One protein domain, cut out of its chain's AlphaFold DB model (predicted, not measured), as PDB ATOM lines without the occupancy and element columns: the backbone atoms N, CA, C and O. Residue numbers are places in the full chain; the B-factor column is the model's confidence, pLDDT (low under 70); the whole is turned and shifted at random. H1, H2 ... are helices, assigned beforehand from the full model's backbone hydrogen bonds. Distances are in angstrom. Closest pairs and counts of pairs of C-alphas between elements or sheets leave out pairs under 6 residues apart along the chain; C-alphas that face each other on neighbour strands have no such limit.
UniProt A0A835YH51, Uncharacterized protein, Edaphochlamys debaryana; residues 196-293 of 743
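Overview. This is residues 196 to 293 of the 743 residues of an uncharacterized protein of Edaphochlamys debaryana (UniProt A0A835YH51). Three helices, H1, H3 and H4, stand side by side as the body, with H3 over the groove between H1 and H4 and running opposite to both. Away from them, at one end of the long axis, the short helix H2 and the stretch that loops back past it make a small head, joined to the body by two links, the tight one of residues 213 to 216 and the last part of the long one, residues 227 to 243. The printed part has 98 residues with four named helices, H1, H2, H3 and H4 in that order along the chain, and no named strand; its class is all helix. The whole is loose, with a radius of gyration of the C-alphas of 16.0 A, and flat, spanning 48 by 35 by 18 A.

Along the chain. The printed part begins at Asp 196, with its C-alpha at (224.019, 266.213, 282.759). H1 is residues 201 to 212, 16.3 A from first to last C-alpha, and begins at C-alpha 201 at (219.248, 267.035, 277.715). H2, residues 217 to 226, is 14.1 A long. H3, residues 244 to 260, is the longest helix by residues, at 17 residues and 24.3 A. H4, residues 274 to 288, is 21.2 A long and ends at C-alpha 288 at (211.775, 289.850, 272.298).

Arrangement. H3 touches H1 with 13 pairs of C-alphas within 8 A, the closest being those of Ala 211 and Ala 250, 5.5 A apart. Their lines stand at a shallow tilt of 20 degrees, and they run opposite ways. H3 also touches H4, with residues 244 to 248 of H3 and 284 to 288 of H4 alone. The closest C-alphas of that pair are those of Pro 244 and Arg 288, 5.5 A apart. H3 and H4 form a helical hairpin, opposite ways at a shallow tilt of 21 degrees. H1 and H4 are apart. H2 touches no helix: it is apart from H1, H3 and H4. In H1, H2, H3 and H4 every O i to N i+4 pair is within hydrogen-bond range.

Size, cuts and confidence. The two C-alphas farthest apart are those of Met 226 and Ala 268, at 48.0 A. The printed part has no cut. The link from H1 to H2 is tight, with 4 residues. The link from H2 to H3 is long, residues 227 to 243, and so is that from H3 to H4, residues 261 to 273. The mean pLDDT of the printed part is 95.0; residues 264 to 265 and residue 267 are under 70.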
ATOM      1  N   ASP A 196     223.219 266.963 283.747       94.75
ATOM      2  CA  ASP A 196     224.019 266.213 282.759       94.75
ATOM      3  C   ASP A 196     223.522 264.786 282.503       94.75
ATOM      4  O   ASP A 196     223.511 264.323 281.363       94.75
ATOM      5  N   ALA A 197     223.061 264.105 283.554       93.31
ATOM      6  CA  ALA A 197     222.540 262.743 283.475       93.31
ATOM      7  C   ALA A 197     221.109 262.652 282.901       93.31
ATOM      8  O   ALA A 197     220.578 261.551 282.757       93.31
ATOM      9  N   HIS A 198     220.449 263.774 282.589       93.56
ATOM     10  CA  HIS A 198     219.071 263.748 282.105       93.56
ATOM     11  C   HIS A 198     219.013 263.311 280.633       93.56
ATOM     12  O   HIS A 198     219.456 264.033 279.740       93.56
ATOM     13  N   SER A 199     218.374 262.171 280.357       93.81
ATOM     14  CA  SER A 199     218.251 261.560 279.017       93.81
ATOM     15  C   SER A 199     217.833 262.548 277.914       93.81
ATOM     16  O   SER A 199     218.435 262.602 276.841       93.81
ATOM     17  N   LEU A 200     216.839 263.393 278.200       95.19
ATOM     18  CA  LEU A 200     216.349 264.420 277.274       95.19
ATOM     19  C   LEU A 200     217.285 265.628 277.050       95.19
ATOM     20  O   LEU A 200     217.025 266.373 276.105       95.19
ATOM     21  N   LYS A 201     218.365 265.845 277.826       95.44
ATOM     22  CA  LYS A 201     219.248 267.035 277.715       95.44
ATOM     23  C   LYS A 201     219.762 267.232 276.285       95.44
ATOM     24  O   LYS A 201     219.617 268.312 275.712       95.44
ATOM     25  N   ARG A 202     220.286 266.166 275.670       96.44
ATOM     26  CA  ARG A 202     220.787 266.191 274.283       96.44
ATOM     27  C   ARG A 202     219.678 266.472 273.265       96.44
ATOM     28  O   ARG A 202     219.897 267.239 272.333       96.44
ATOM     29  N   LEU A 203     218.505 265.859 273.435       96.62
ATOM     30  CA  LEU A 203     217.375 266.025 272.516       96.62
ATOM     31  C   LEU A 203     216.812 267.451 272.584       96.62
ATOM     32  O   LEU A 203     216.649 268.088 271.545       96.62
ATOM     33  N   PHE A 204     216.629 267.994 273.791       97.50
ATOM     34  CA  PHE A 204     216.179 269.371 273.998       97.50
ATOM     35  C   PHE A 204     217.137 270.390 273.372       97.50
ATOM     36  O   PHE A 204     216.684 271.266 272.639       97.50
ATOM     37  N   ILE A 205     218.452 270.253 273.579       98.12
ATOM     38  CA  ILE A 205     219.448 271.160 272.982       98.12
ATOM     39  C   ILE A 205     219.464 271.069 271.446       98.12
ATOM     40  O   ILE A 205     219.590 272.097 270.776       98.12
ATOM     41  N   LEU A 206     219.258 269.881 270.864       97.00
ATOM     42  CA  LEU A 206     219.099 269.725 269.411       97.00
ATOM     43  C   LEU A 206     217.818 270.406 268.898       97.00
ATOM     44  O   LEU A 206     217.886 271.174 267.938       97.00
ATOM     45  N   SER A 207     216.671 270.187 269.550       97.94
ATOM     46  CA  SER A 207     215.399 270.840 269.202       97.94
ATOM     47  C   SER A 207     215.461 272.365 269.361       97.94
ATOM     48  O   SER A 207     214.960 273.090 268.504       97.94
ATOM     49  N   LEU A 208     216.113 272.860 270.416       98.31
ATOM     50  CA  LEU A 208     216.313 274.285 270.677       98.31
ATOM     51  C   LEU A 208     217.209 274.916 269.604       98.31
ATOM     52  O   LEU A 208     216.840 275.937 269.030       98.31
ATOM     53  N   SER A 209     218.333 274.279 269.262       97.31
ATOM     54  CA  SER A 209     219.208 274.723 268.167       97.31
ATOM     55  C   SER A 209     218.457 274.762 266.827       97.31
ATOM     56  O   SER A 209     218.528 275.759 266.111       97.31
ATOM     57  N   ALA A 210     217.649 273.742 266.517       97.06
ATOM     58  CA  ALA A 210     216.838 273.709 265.298       97.06
ATOM     59  C   ALA A 210     215.766 274.819 265.243       97.06
ATOM     60  O   ALA A 210     215.547 275.395 264.179       97.06
ATOM     61  N   ALA A 211     215.128 275.152 266.372       98.12
ATOM     62  CA  ALA A 211     214.148 276.239 266.461       98.12
ATOM     63  C   ALA A 211     214.786 277.640 266.412       98.12
ATOM     64  O   ALA A 211     214.189 278.569 265.873       98.12
ATOM     65  N   LEU A 212     215.999 277.789 266.953       97.88
ATOM     66  CA  LEU A 212     216.743 279.048 266.951       97.88
ATOM     67  C   LEU A 212     217.312 279.405 265.567       97.88
ATOM     68  O   LEU A 212     217.366 280.579 265.213       97.88
ATOM     69  N   ARG A 213     217.761 278.415 264.785       96.69
ATOM     70  CA  ARG A 213     218.433 278.621 263.485       96.69
ATOM     71  C   ARG A 213     217.966 277.627 262.403       96.69
ATOM     72  O   ARG A 213     218.793 276.873 261.881       96.69
ATOM     73  N   PRO A 214     216.665 277.600 262.053       97.44
ATOM     74  CA  PRO A 214     216.141 276.752 260.984       97.44
ATOM     75  C   PRO A 214     216.873 276.967 259.650       97.44
ATOM     76  O   PRO A 214     217.287 278.078 259.304       97.44
ATOM     77  N   ARG A 215     217.019 275.885 258.878       96.88
ATOM     78  CA  ARG A 215     217.551 275.939 257.508       96.88
ATOM     79  C   ARG A 215     216.522 276.564 256.567       96.88
ATOM     80  O   ARG A 215     215.320 276.431 256.786       96.88
ATOM     81  N   LEU A 216     216.990 277.248 255.527       96.94
ATOM     82  CA  LEU A 216     216.115 277.748 254.471       96.94
ATOM     83  C   LEU A 216     215.582 276.574 253.646       96.94
ATOM     84  O   LEU A 216     216.355 275.868 253.004       96.94
ATOM     85  N   GLU A 217     214.259 276.397 253.620       96.94
ATOM     86  CA  GLU A 217     213.637 275.310 252.853       96.94
ATOM     87  C   GLU A 217     213.914 275.445 251.345       96.94
ATOM     88  O   GLU A 217     214.074 274.440 250.662       96.94
ATOM     89  N   SER A 218     214.096 276.671 250.832       97.00
ATOM     90  CA  SER A 218     214.571 276.914 249.460       97.00
ATOM     91  C   SER A 218     215.881 276.193 249.148       97.00
ATOM     92  O   SER A 218     216.045 275.653 248.060       97.00
ATOM     93  N   ASP A 219     216.804 276.173 250.109       97.06
ATOM     94  CA  ASP A 219     218.133 275.592 249.948       97.06
ATOM     95  C   ASP A 219     218.064 274.075 250.115       97.06
ATOM     96  O   ASP A 219     218.693 273.343 249.362       97.06
ATOM     97  N   VAL A 220     217.239 273.597 251.054       97.44
ATOM     98  CA  VAL A 220     216.958 272.169 251.253       97.44
ATOM     99  C   VAL A 220     216.320 271.550 250.004       97.44
ATOM    100  O   VAL A 220     216.684 270.439 249.622       97.44
ATOM    101  N   LEU A 221     215.390 272.254 249.353       97.38
ATOM    102  CA  LEU A 221     214.761 271.823 248.103       97.38
ATOM    103  C   LEU A 221     215.742 271.889 246.924       97.38
ATOM    104  O   LEU A 221     215.844 270.917 246.176       97.38
ATOM    105  N   LEU A 222     216.505 272.979 246.789       95.56
ATOM    106  CA  LEU A 222     217.510 273.133 245.732       95.56
ATOM    107  C   LEU A 222     218.615 272.069 245.830       95.56
ATOM    108  O   LEU A 222     218.972 271.464 244.820       95.56
ATOM    109  N   LEU A 223     219.106 271.788 247.043       96.38
ATOM    110  CA  LEU A 223     220.088 270.737 247.306       96.38
ATOM    111  C   LEU A 223     219.544 269.366 246.890       96.38
ATOM    112  O   LEU A 223     220.198 268.669 246.124       96.38
ATOM    113  N   LYS A 224     218.323 269.005 247.311       96.69
ATOM    114  CA  LYS A 224     217.671 267.743 246.907       96.69
ATOM    115  C   LYS A 224     217.452 267.636 245.393       96.69
ATOM    116  O   LYS A 224     217.461 266.529 244.865       96.69
ATOM    117  N   GLN A 225     217.233 268.758 244.702       96.94
ATOM    118  CA  GLN A 225     217.018 268.792 243.254       96.94
ATOM    119  C   GLN A 225     218.325 268.647 242.461       96.94
ATOM    120  O   GLN A 225     218.361 267.902 241.484       96.94
ATOM    121  N   MET A 226     219.382 269.365 242.851       96.25
ATOM    122  CA  MET A 226     220.671 269.365 242.142       96.25
ATOM    123  C   MET A 226     221.582 268.204 242.564       96.25
ATOM    124  O   MET A 226     222.311 267.660 241.738       96.25
ATOM    125  N   PHE A 227     221.516 267.804 243.834       95.88
ATOM    126  CA  PHE A 227     222.386 266.812 244.463       95.88
ATOM    127  C   PHE A 227     221.547 265.809 245.286       95.88
ATOM    128  O   PHE A 227     221.598 265.825 246.514       95.88
ATOM    129  N   PRO A 228     220.768 264.900 244.658       94.75
ATOM    130  CA  PRO A 228     219.794 264.057 245.372       94.75
ATOM    131  C   PRO A 228     220.371 263.111 246.442       94.75
ATOM    132  O   PRO A 228     219.623 262.601 247.273       94.75
ATOM    133  N   ALA A 229     221.685 262.862 246.424       95.38
ATOM    134  CA  ALA A 229     222.397 262.073 247.431       95.38
ATOM    135  C   ALA A 229     222.934 262.909 248.616       95.38
ATOM    136  O   ALA A 229     223.402 262.337 249.601       95.38
ATOM    137  N   ALA A 230     222.892 264.242 248.532       94.12
ATOM    138  CA  ALA A 230     223.438 265.137 249.545       94.12
ATOM    139  C   ALA A 230     222.478 265.306 250.732       94.12
ATOM    140  O   ALA A 230     221.302 265.648 250.582       94.12
ATOM    141  N   ALA A 231     222.996 265.114 251.944       95.69
ATOM    142  CA  ALA A 231     222.255 265.410 253.163       95.69
ATOM    143  C   ALA A 231     222.233 266.933 253.421       95.69
ATOM    144  O   ALA A 231     223.284 267.570 253.331       95.69
ATOM    145  N   PRO A 232     221.091 267.534 253.812       95.69
ATOM    146  CA  PRO A 232     221.050 268.930 254.239       95.69
ATOM    147  C   PRO A 232     221.852 269.161 255.529       95.69
ATOM    148  O   PRO A 232     221.476 268.695 256.610       95.69
ATOM    149  N   THR A 233     222.936 269.921 255.422       95.25
ATOM    150  CA  THR A 233     223.837 270.319 256.512       95.25
ATOM    151  C   THR A 233     223.799 271.833 256.730       95.25
ATOM    152  O   THR A 233     223.094 272.563 256.038       95.25
ATOM    153  N   ASP A 234     224.577 272.321 257.695       90.75
ATOM    154  CA  ASP A 234     224.785 273.760 257.903       90.75
ATOM    155  C   ASP A 234     225.854 274.356 256.960       90.75
ATOM    156  O   ASP A 234     226.090 275.560 257.005       90.75
ATOM    157  N   GLN A 235     226.501 273.523 256.132       93.00
ATOM    158  CA  GLN A 235     227.497 273.932 255.133       93.00
ATOM    159  C   GLN A 235     226.867 274.101 253.742       93.00
ATOM    160  O   GLN A 235     227.158 275.082 253.067       93.00
ATOM    161  N   ASN A 236     225.970 273.196 253.332       95.88
ATOM    162  CA  ASN A 236     225.319 273.226 252.011       95.88
ATOM    163  C   ASN A 236     223.906 273.858 252.006       95.88
ATOM    164  O   ASN A 236     223.426 274.258 250.945       95.88
ATOM    165  N   CYS A 237     223.285 274.089 253.172       97.31
ATOM    166  CA  CYS A 237     222.068 274.901 253.304       97.31
ATOM    167  C   CYS A 237     222.271 276.086 254.261       97.31
ATOM    168  O   CYS A 237     222.714 275.909 255.400       97.31
ATOM    169  N   ARG A 238     221.856 277.296 253.860       97.25
ATOM    170  CA  ARG A 238     221.849 278.470 254.755       97.25
ATOM    171  C   ARG A 238     220.869 278.263 255.908       97.25
ATOM    172  O   ARG A 238     219.814 277.649 255.742       97.25
ATOM    173  N   SER A 239     221.170 278.847 257.067       96.31
ATOM    174  CA  SER A 239     220.294 278.832 258.249       96.31
ATOM    175  C   SER A 239     219.962 280.244 258.722       96.31
ATOM    176  O   SER A 239     220.852 281.035 259.028       96.31
ATOM    177  N   VAL A 240     218.678 280.590 258.774       96.62
ATOM    178  CA  VAL A 240     218.208 281.919 259.193       96.62
ATOM    179  C   VAL A 240     217.781 281.871 260.652       96.62
ATOM    180  O   VAL A 240     217.160 280.907 261.083       96.62
ATOM    181  N   ILE A 241     218.099 282.925 261.405       97.50
ATOM    182  CA  ILE A 241     217.515 283.170 262.726       97.50
ATOM    183  C   ILE A 241     216.287 284.076 262.510       97.50
ATOM    184  O   ILE A 241     216.486 285.227 262.103       97.50
ATOM    185  N   PRO A 242     215.045 283.590 262.720       97.81
ATOM    186  CA  PRO A 242     213.826 284.339 262.412       97.81
ATOM    187  C   PRO A 242     213.654 285.659 263.172       97.81
ATOM    188  O   PRO A 242     214.260 285.893 264.221       97.81
ATOM    189  N   GLU A 243     212.745 286.491 262.661       97.94
ATOM    190  CA  GLU A 243     212.271 287.712 263.320       97.94
ATOM    191  C   GLU A 243     211.695 287.435 264.726       97.94
ATOM    192  O   GLU A 243     211.127 286.355 264.943       97.94
ATOM    193  N   PRO A 244     211.771 288.397 265.672       98.38
ATOM    194  CA  PRO A 244     211.524 288.183 267.103       98.38
ATOM    195  C   PRO A 244     210.269 287.377 267.436       98.38
ATOM    196  O   PRO A 244     210.338 286.397 268.169       98.38
ATOM    197  N   ARG A 245     209.126 287.738 266.843       98.25
ATOM    198  CA  ARG A 245     207.824 287.098 267.102       98.25
ATOM    199  C   ARG A 245     207.752 285.647 266.609       98.25
ATOM    200  O   ARG A 245     207.059 284.831 267.211       98.25
ATOM    201  N   VAL A 246     208.443 285.324 265.514       98.38
ATOM    202  CA  VAL A 246     208.489 283.964 264.947       98.38
ATOM    203  C   VAL A 246     209.456 283.101 265.756       98.38
ATOM    204  O   VAL A 246     209.130 281.967 266.106       98.38
ATOM    205  N   LEU A 247     210.610 283.669 266.112       98.50
ATOM    206  CA  LEU A 247     211.619 283.046 266.963       98.50
ATOM    207  C   LEU A 247     211.067 282.738 268.366       98.50
ATOM    208  O   LEU A 247     211.245 281.629 268.866       98.50
ATOM    209  N   GLU A 248     210.331 283.677 268.970       98.56
ATOM    210  CA  GLU A 248     209.707 283.501 270.286       98.56
ATOM    211  C   GLU A 248     208.687 282.357 270.281       98.56
ATOM    212  O   GLU A 248     208.705 281.509 271.175       98.56
ATOM    213  N   ALA A 249     207.832 282.286 269.256       98.50
ATOM    214  CA  ALA A 249     206.857 281.208 269.112       98.50
ATOM    215  C   ALA A 249     207.531 279.837 268.902       98.50
ATOM    216  O   ALA A 249     207.110 278.845 269.501       98.50
ATOM    217  N   ALA A 250     208.598 279.778 268.097       98.44
ATOM    218  CA  ALA A 250     209.350 278.548 267.845       98.44
ATOM    219  C   ALA A 250     210.049 278.023 269.112       98.44
ATOM    220  O   ALA A 250     209.914 276.845 269.448       98.44
ATOM    221  N   VAL A 251     210.738 278.896 269.857       98.44
ATOM    222  CA  VAL A 251     211.409 278.530 271.117       98.44
ATOM    223  C   VAL A 251     210.389 278.179 272.205       98.44
ATOM    224  O   VAL A 251     210.550 277.155 272.869       98.44
ATOM    225  N   SER A 252     209.292 278.938 272.330       98.38
ATOM    226  CA  SER A 252     208.193 278.621 273.261       98.38
ATOM    227  C   SER A 252     207.622 277.227 273.019       98.38
ATOM    228  O   SER A 252     207.394 276.489 273.977       98.38
ATOM    229  N   LYS A 253     207.425 276.840 271.750       98.19
ATOM    230  CA  LYS A 253     206.922 275.511 271.383       98.19
ATOM    231  C   LYS A 253     207.858 274.402 271.867       98.19
ATOM    232  O   LYS A 253     207.381 273.449 272.475       98.19
ATOM    233  N   VAL A 254     209.169 274.535 271.646       98.25
ATOM    234  CA  VAL A 254     210.159 273.544 272.112       98.25
ATOM    235  C   VAL A 254     210.202 273.487 273.640       98.25
ATOM    236  O   VAL A 254     210.152 272.402 274.214       98.25
ATOM    237  N   VAL A 255     210.233 274.633 274.326       97.88
ATOM    238  CA  VAL A 255     210.234 274.665 275.800       97.88
ATOM    239  C   VAL A 255     208.957 274.035 276.370       97.88
ATOM    240  O   VAL A 255     209.043 273.269 277.324       97.88
ATOM    241  N   ALA A 256     207.787 274.282 275.775       97.12
ATOM    242  CA  ALA A 256     206.529 273.658 276.188       97.12
ATOM    243  C   ALA A 256     206.509 272.137 275.940       97.12
ATOM    244  O   ALA A 256     206.119 271.382 276.829       97.12
ATOM    245  N   GLU A 257     206.975 271.681 274.771       96.50
ATOM    246  CA  GLU A 257     207.032 270.257 274.410       96.50
ATOM    247  C   GLU A 257     207.926 269.453 275.360       96.50
ATOM    248  O   GLU A 257     207.578 268.339 275.749       96.50
ATOM    249  N   TYR A 258     209.072 270.003 275.757       96.38
ATOM    250  CA  TYR A 258     209.950 269.324 276.706       96.38
ATOM    251  C   TYR A 258     209.490 269.504 278.156       96.38
ATOM    252  O   TYR A 258     209.776 268.634 278.975       96.38
ATOM    253  N   LYS A 259     208.744 270.568 278.498       94.38
ATOM    254  CA  LYS A 259     208.166 270.745 279.843       94.38
ATOM    255  C   LYS A 259     207.103 269.699 280.176       94.38
ATOM    256  O   LYS A 259     207.083 269.229 281.309       94.38
ATOM    257  N   SER A 260     206.279 269.271 279.217       89.38
ATOM    258  CA  SER A 260     205.345 268.150 279.435       89.38
ATOM    259  C   SER A 260     206.040 266.782 279.511       89.38
ATOM    260  O   SER A 260     205.492 265.855 280.097       89.38
ATOM    261  N   LYS A 261     207.263 266.666 278.977       88.31
ATOM    262  CA  LYS A 261     208.120 265.466 279.029       88.31
ATOM    263  C   LYS A 261     209.172 265.519 280.151       88.31
ATOM    264  O   LYS A 261     210.084 264.701 280.165       88.31
ATOM    265  N   ALA A 262     209.110 266.505 281.050       73.88
ATOM    266  CA  ALA A 262     210.269 266.909 281.852       73.88
ATOM    267  C   ALA A 262     210.689 265.944 282.970       73.88
ATOM    268  O   ALA A 262     211.745 266.171 283.551       73.88
ATOM    269  N   LEU A 263     209.903 264.915 283.298       76.25
ATOM    270  CA  LEU A 263     210.274 263.922 284.306       76.25
ATOM    271  C   LEU A 263     211.079 262.787 283.663       76.25
ATOM    272  O   LEU A 263     210.557 262.019 282.856       76.25
ATOM    273  N   SER A 264     212.347 262.657 284.051       67.88
ATOM    274  CA  SER A 264     213.168 261.500 283.689       67.88
ATOM    275  C   SER A 264     212.633 260.223 284.343       67.88
ATOM    276  O   SER A 264     212.693 260.081 285.566       67.88
ATOM    277  N   ALA A 265     212.190 259.264 283.525       68.31
ATOM    278  CA  ALA A 265     211.697 257.960 283.978       68.31
ATOM    279  C   ALA A 265     212.722 257.149 284.802       68.31
ATOM    280  O   ALA A 265     212.329 256.278 285.567       68.31
ATOM    281  N   SER A 266     214.024 257.434 284.670       73.62
ATOM    282  CA  SER A 266     215.101 256.711 285.363       73.62
ATOM    283  C   SER A 266     215.757 257.475 286.518       73.62
ATOM    284  O   SER A 266     216.580 256.898 287.224       73.62
ATOM    285  N   SER A 267     215.447 258.762 286.717       68.75
ATOM    286  CA  SER A 267     216.100 259.572 287.763       68.75
ATOM    287  C   SER A 267     215.179 260.495 288.559       68.75
ATOM    288  O   SER A 267     215.663 261.138 289.490       68.75
ATOM    289  N   ALA A 268     213.890 260.597 288.209       84.19
ATOM    290  CA  ALA A 268     212.874 261.467 288.828       84.19
ATOM    291  C   ALA A 268     213.199 262.982 288.877       84.19
ATOM    292  O   ALA A 268     212.355 263.788 289.266       84.19
ATOM    293  N   GLN A 269     214.396 263.396 288.453       87.81
ATOM    294  CA  GLN A 269     214.801 264.795 288.369       87.81
ATOM    295  C   GLN A 269     214.118 265.483 287.177       87.81
ATOM    296  O   GLN A 269     214.049 264.890 286.095       87.81
ATOM    297  N   PRO A 270     213.652 266.736 287.335       94.12
ATOM    298  CA  PRO A 270     213.100 267.506 286.234       94.12
ATOM    299  C   PRO A 270     214.209 268.001 285.295       94.12
ATOM    300  O   PRO A 270     215.224 268.529 285.749       94.12
ATOM    301  N   LEU A 271     213.977 267.929 283.980       95.25
ATOM    302  CA  LEU A 271     214.863 268.514 282.963       95.25
ATOM    303  C   LEU A 271     215.102 270.015 283.191       95.25
ATOM    304  O   LEU A 271     216.208 270.503 282.986       95.25
ATOM    305  N   PHE A 272     214.061 270.741 283.606       96.81
ATOM    306  CA  PHE A 272     214.112 272.180 283.852       96.81
ATOM    307  C   PHE A 272     214.211 272.458 285.349       96.81
ATOM    308  O   PHE A 272     213.203 272.455 286.059       96.81
ATOM    309  N   THR A 273     215.424 272.745 285.817       95.69
ATOM    310  CA  THR A 273     215.652 273.272 287.167       95.69
ATOM    311  C   THR A 273     215.093 274.698 287.282       95.69
ATOM    312  O   THR A 273     214.706 275.313 286.282       95.69
ATOM    313  N   LYS A 274     215.063 275.275 288.492       96.69
ATOM    314  CA  LYS A 274     214.748 276.707 288.645       96.69
ATOM    315  C   LYS A 274     215.706 277.563 287.800       96.69
ATOM    316  O   LYS A 274     215.255 278.399 287.028       96.69
ATOM    317  N   GLU A 275     217.002 277.279 287.891       97.50
ATOM    318  CA  GLU A 275     218.066 277.987 287.178       97.50
ATOM    319  C   GLU A 275     217.897 277.922 285.651       97.50
ATOM    320  O   GLU A 275     217.982 278.949 284.979       97.50
ATOM    321  N   THR A 276     217.531 276.759 285.095       97.56
ATOM    322  CA  THR A 276     217.206 276.642 283.662       97.56
ATOM    323  C   THR A 276     216.012 277.513 283.271       97.56
ATOM    324  O   THR A 276     216.008 278.092 282.188       97.56
ATOM    325  N   ASN A 277     214.987 277.628 284.123       97.88
ATOM    326  CA  ASN A 277     213.843 278.503 283.842       97.88
ATOM    327  C   ASN A 277     214.239 279.987 283.882       97.88
ATOM    328  O   ASN A 277     213.846 280.732 282.983       97.88
ATOM    329  N   ASP A 278     215.049 280.393 284.863       97.81
ATOM    330  CA  ASP A 278     215.555 281.764 284.994       97.81
ATOM    331  C   ASP A 278     216.431 282.151 283.778       97.81
ATOM    332  O   ASP A 278     216.259 283.228 283.194       97.81
ATOM    333  N   VAL A 279     217.307 281.248 283.314       97.94
ATOM    334  CA  VAL A 279     218.107 281.439 282.088       97.94
ATOM    335  C   VAL A 279     217.234 281.466 280.832       97.94
ATOM    336  O   VAL A 279     217.441 282.327 279.973       97.94
ATOM    337  N   LEU A 280     216.250 280.569 280.706       98.31
ATOM    338  CA  LEU A 280     215.354 280.541 279.547       98.31
ATOM    339  C   LEU A 280     214.537 281.828 279.426       98.31
ATOM    340  O   LEU A 280     214.440 282.359 278.324       98.31
ATOM    341  N   GLU A 281     214.013 282.387 280.518       98.31
ATOM    342  CA  GLU A 281     213.317 283.681 280.461       98.31
ATOM    343  C   GLU A 281     214.279 284.831 280.097       98.31
ATOM    344  O   GLU A 281     213.916 285.738 279.344       98.31
ATOM    345  N   GLY A 282     215.548 284.747 280.514       98.00
ATOM    346  CA  GLY A 282     216.622 285.610 280.013       98.00
ATOM    347  C   GLY A 282     216.810 285.524 278.490       98.00
ATOM    348  O   GLY A 282     216.887 286.556 277.819       98.00
ATOM    349  N   VAL A 283     216.812 284.315 277.921       98.25
ATOM    350  CA  VAL A 283     216.871 284.094 276.462       98.25
ATOM    351  C   VAL A 283     215.608 284.619 275.769       98.25
ATOM    352  O   VAL A 283     215.715 285.322 274.764       98.25
ATOM    353  N   MET A 284     214.417 284.378 276.320       98.50
ATOM    354  CA  MET A 284     213.151 284.893 275.777       98.50
ATOM    355  C   MET A 284     213.115 286.429 275.761       98.50
ATOM    356  O   MET A 284     212.684 287.037 274.779       98.50
ATOM    357  N   LYS A 285     213.661 287.083 276.791       98.38
ATOM    358  CA  LYS A 285     213.856 288.540 276.830       98.38
ATOM    359  C   LYS A 285     214.805 289.035 275.728       98.38
ATOM    360  O   LYS A 285     214.504 290.046 275.095       98.38
ATOM    361  N   LEU A 286     215.905 288.329 275.454       98.12
ATOM    362  CA  LEU A 286     216.824 288.650 274.348       98.12
ATOM    363  C   LEU A 286     216.172 288.454 272.965       98.12
ATOM    364  O   LEU A 286     216.402 289.264 272.061       98.12
ATOM    365  N   ILE A 287     215.323 287.430 272.808       98.50
ATOM    366  CA  ILE A 287     214.517 287.194 271.598       98.50
ATOM    367  C   ILE A 287     213.546 288.357 271.366       98.50
ATOM    368  O   ILE A 287     213.588 288.968 270.300       98.50
ATOM    369  N   ARG A 288     212.734 288.724 272.369       98.38
ATOM    370  CA  ARG A 288     211.775 289.850 272.298       98.38
ATOM    371  C   ARG A 288     212.440 291.181 271.947       98.38
ATOM    372  O   ARG A 288     211.855 291.996 271.245       98.38
ATOM    373  N   GLN A 289     213.669 291.392 272.418       97.62
ATOM    374  CA  GLN A 289     214.484 292.572 272.111       97.62
ATOM    375  C   GLN A 289     215.176 292.514 270.734       97.62
ATOM    376  O   GLN A 289     215.929 293.425 270.399       97.62
ATOM    377  N   GLY A 290     214.979 291.451 269.948       97.62
ATOM    378  CA  GLY A 290     215.594 291.274 268.628       97.62
ATOM    379  C   GLY A 290     217.115 291.135 268.642       97.62
ATOM    380  O   GLY A 290     217.757 291.324 267.607       97.62
ATOM    381  N   ARG A 291     217.703 290.791 269.794       97.81
ATOM    382  CA  ARG A 291     219.157 290.641 269.966       97.81
ATOM    383  C   ARG A 291     219.686 289.319 269.421       97.81
ATOM    384  O   ARG A 291     220.857 289.253 269.077       97.81
ATOM    385  N   ILE A 292     218.840 288.293 269.315       98.12
ATOM    386  CA  ILE A 292     219.224 286.989 268.745       98.12
ATOM    387  C   ILE A 292     218.917 286.927 267.238       98.12
ATOM    388  O   ILE A 292     219.754 286.462 266.470       98.12
ATOM    389  N   SER A 293     217.750 287.429 266.808       98.12
ATOM    390  CA  SER A 293     217.303 287.468 265.404       98.12
ATOM    391  C   SER A 293     218.357 288.023 264.442       98.12
ATOM    392  O   SER A 293     219.139 288.904 264.813       98.12
TER     393      SER A 293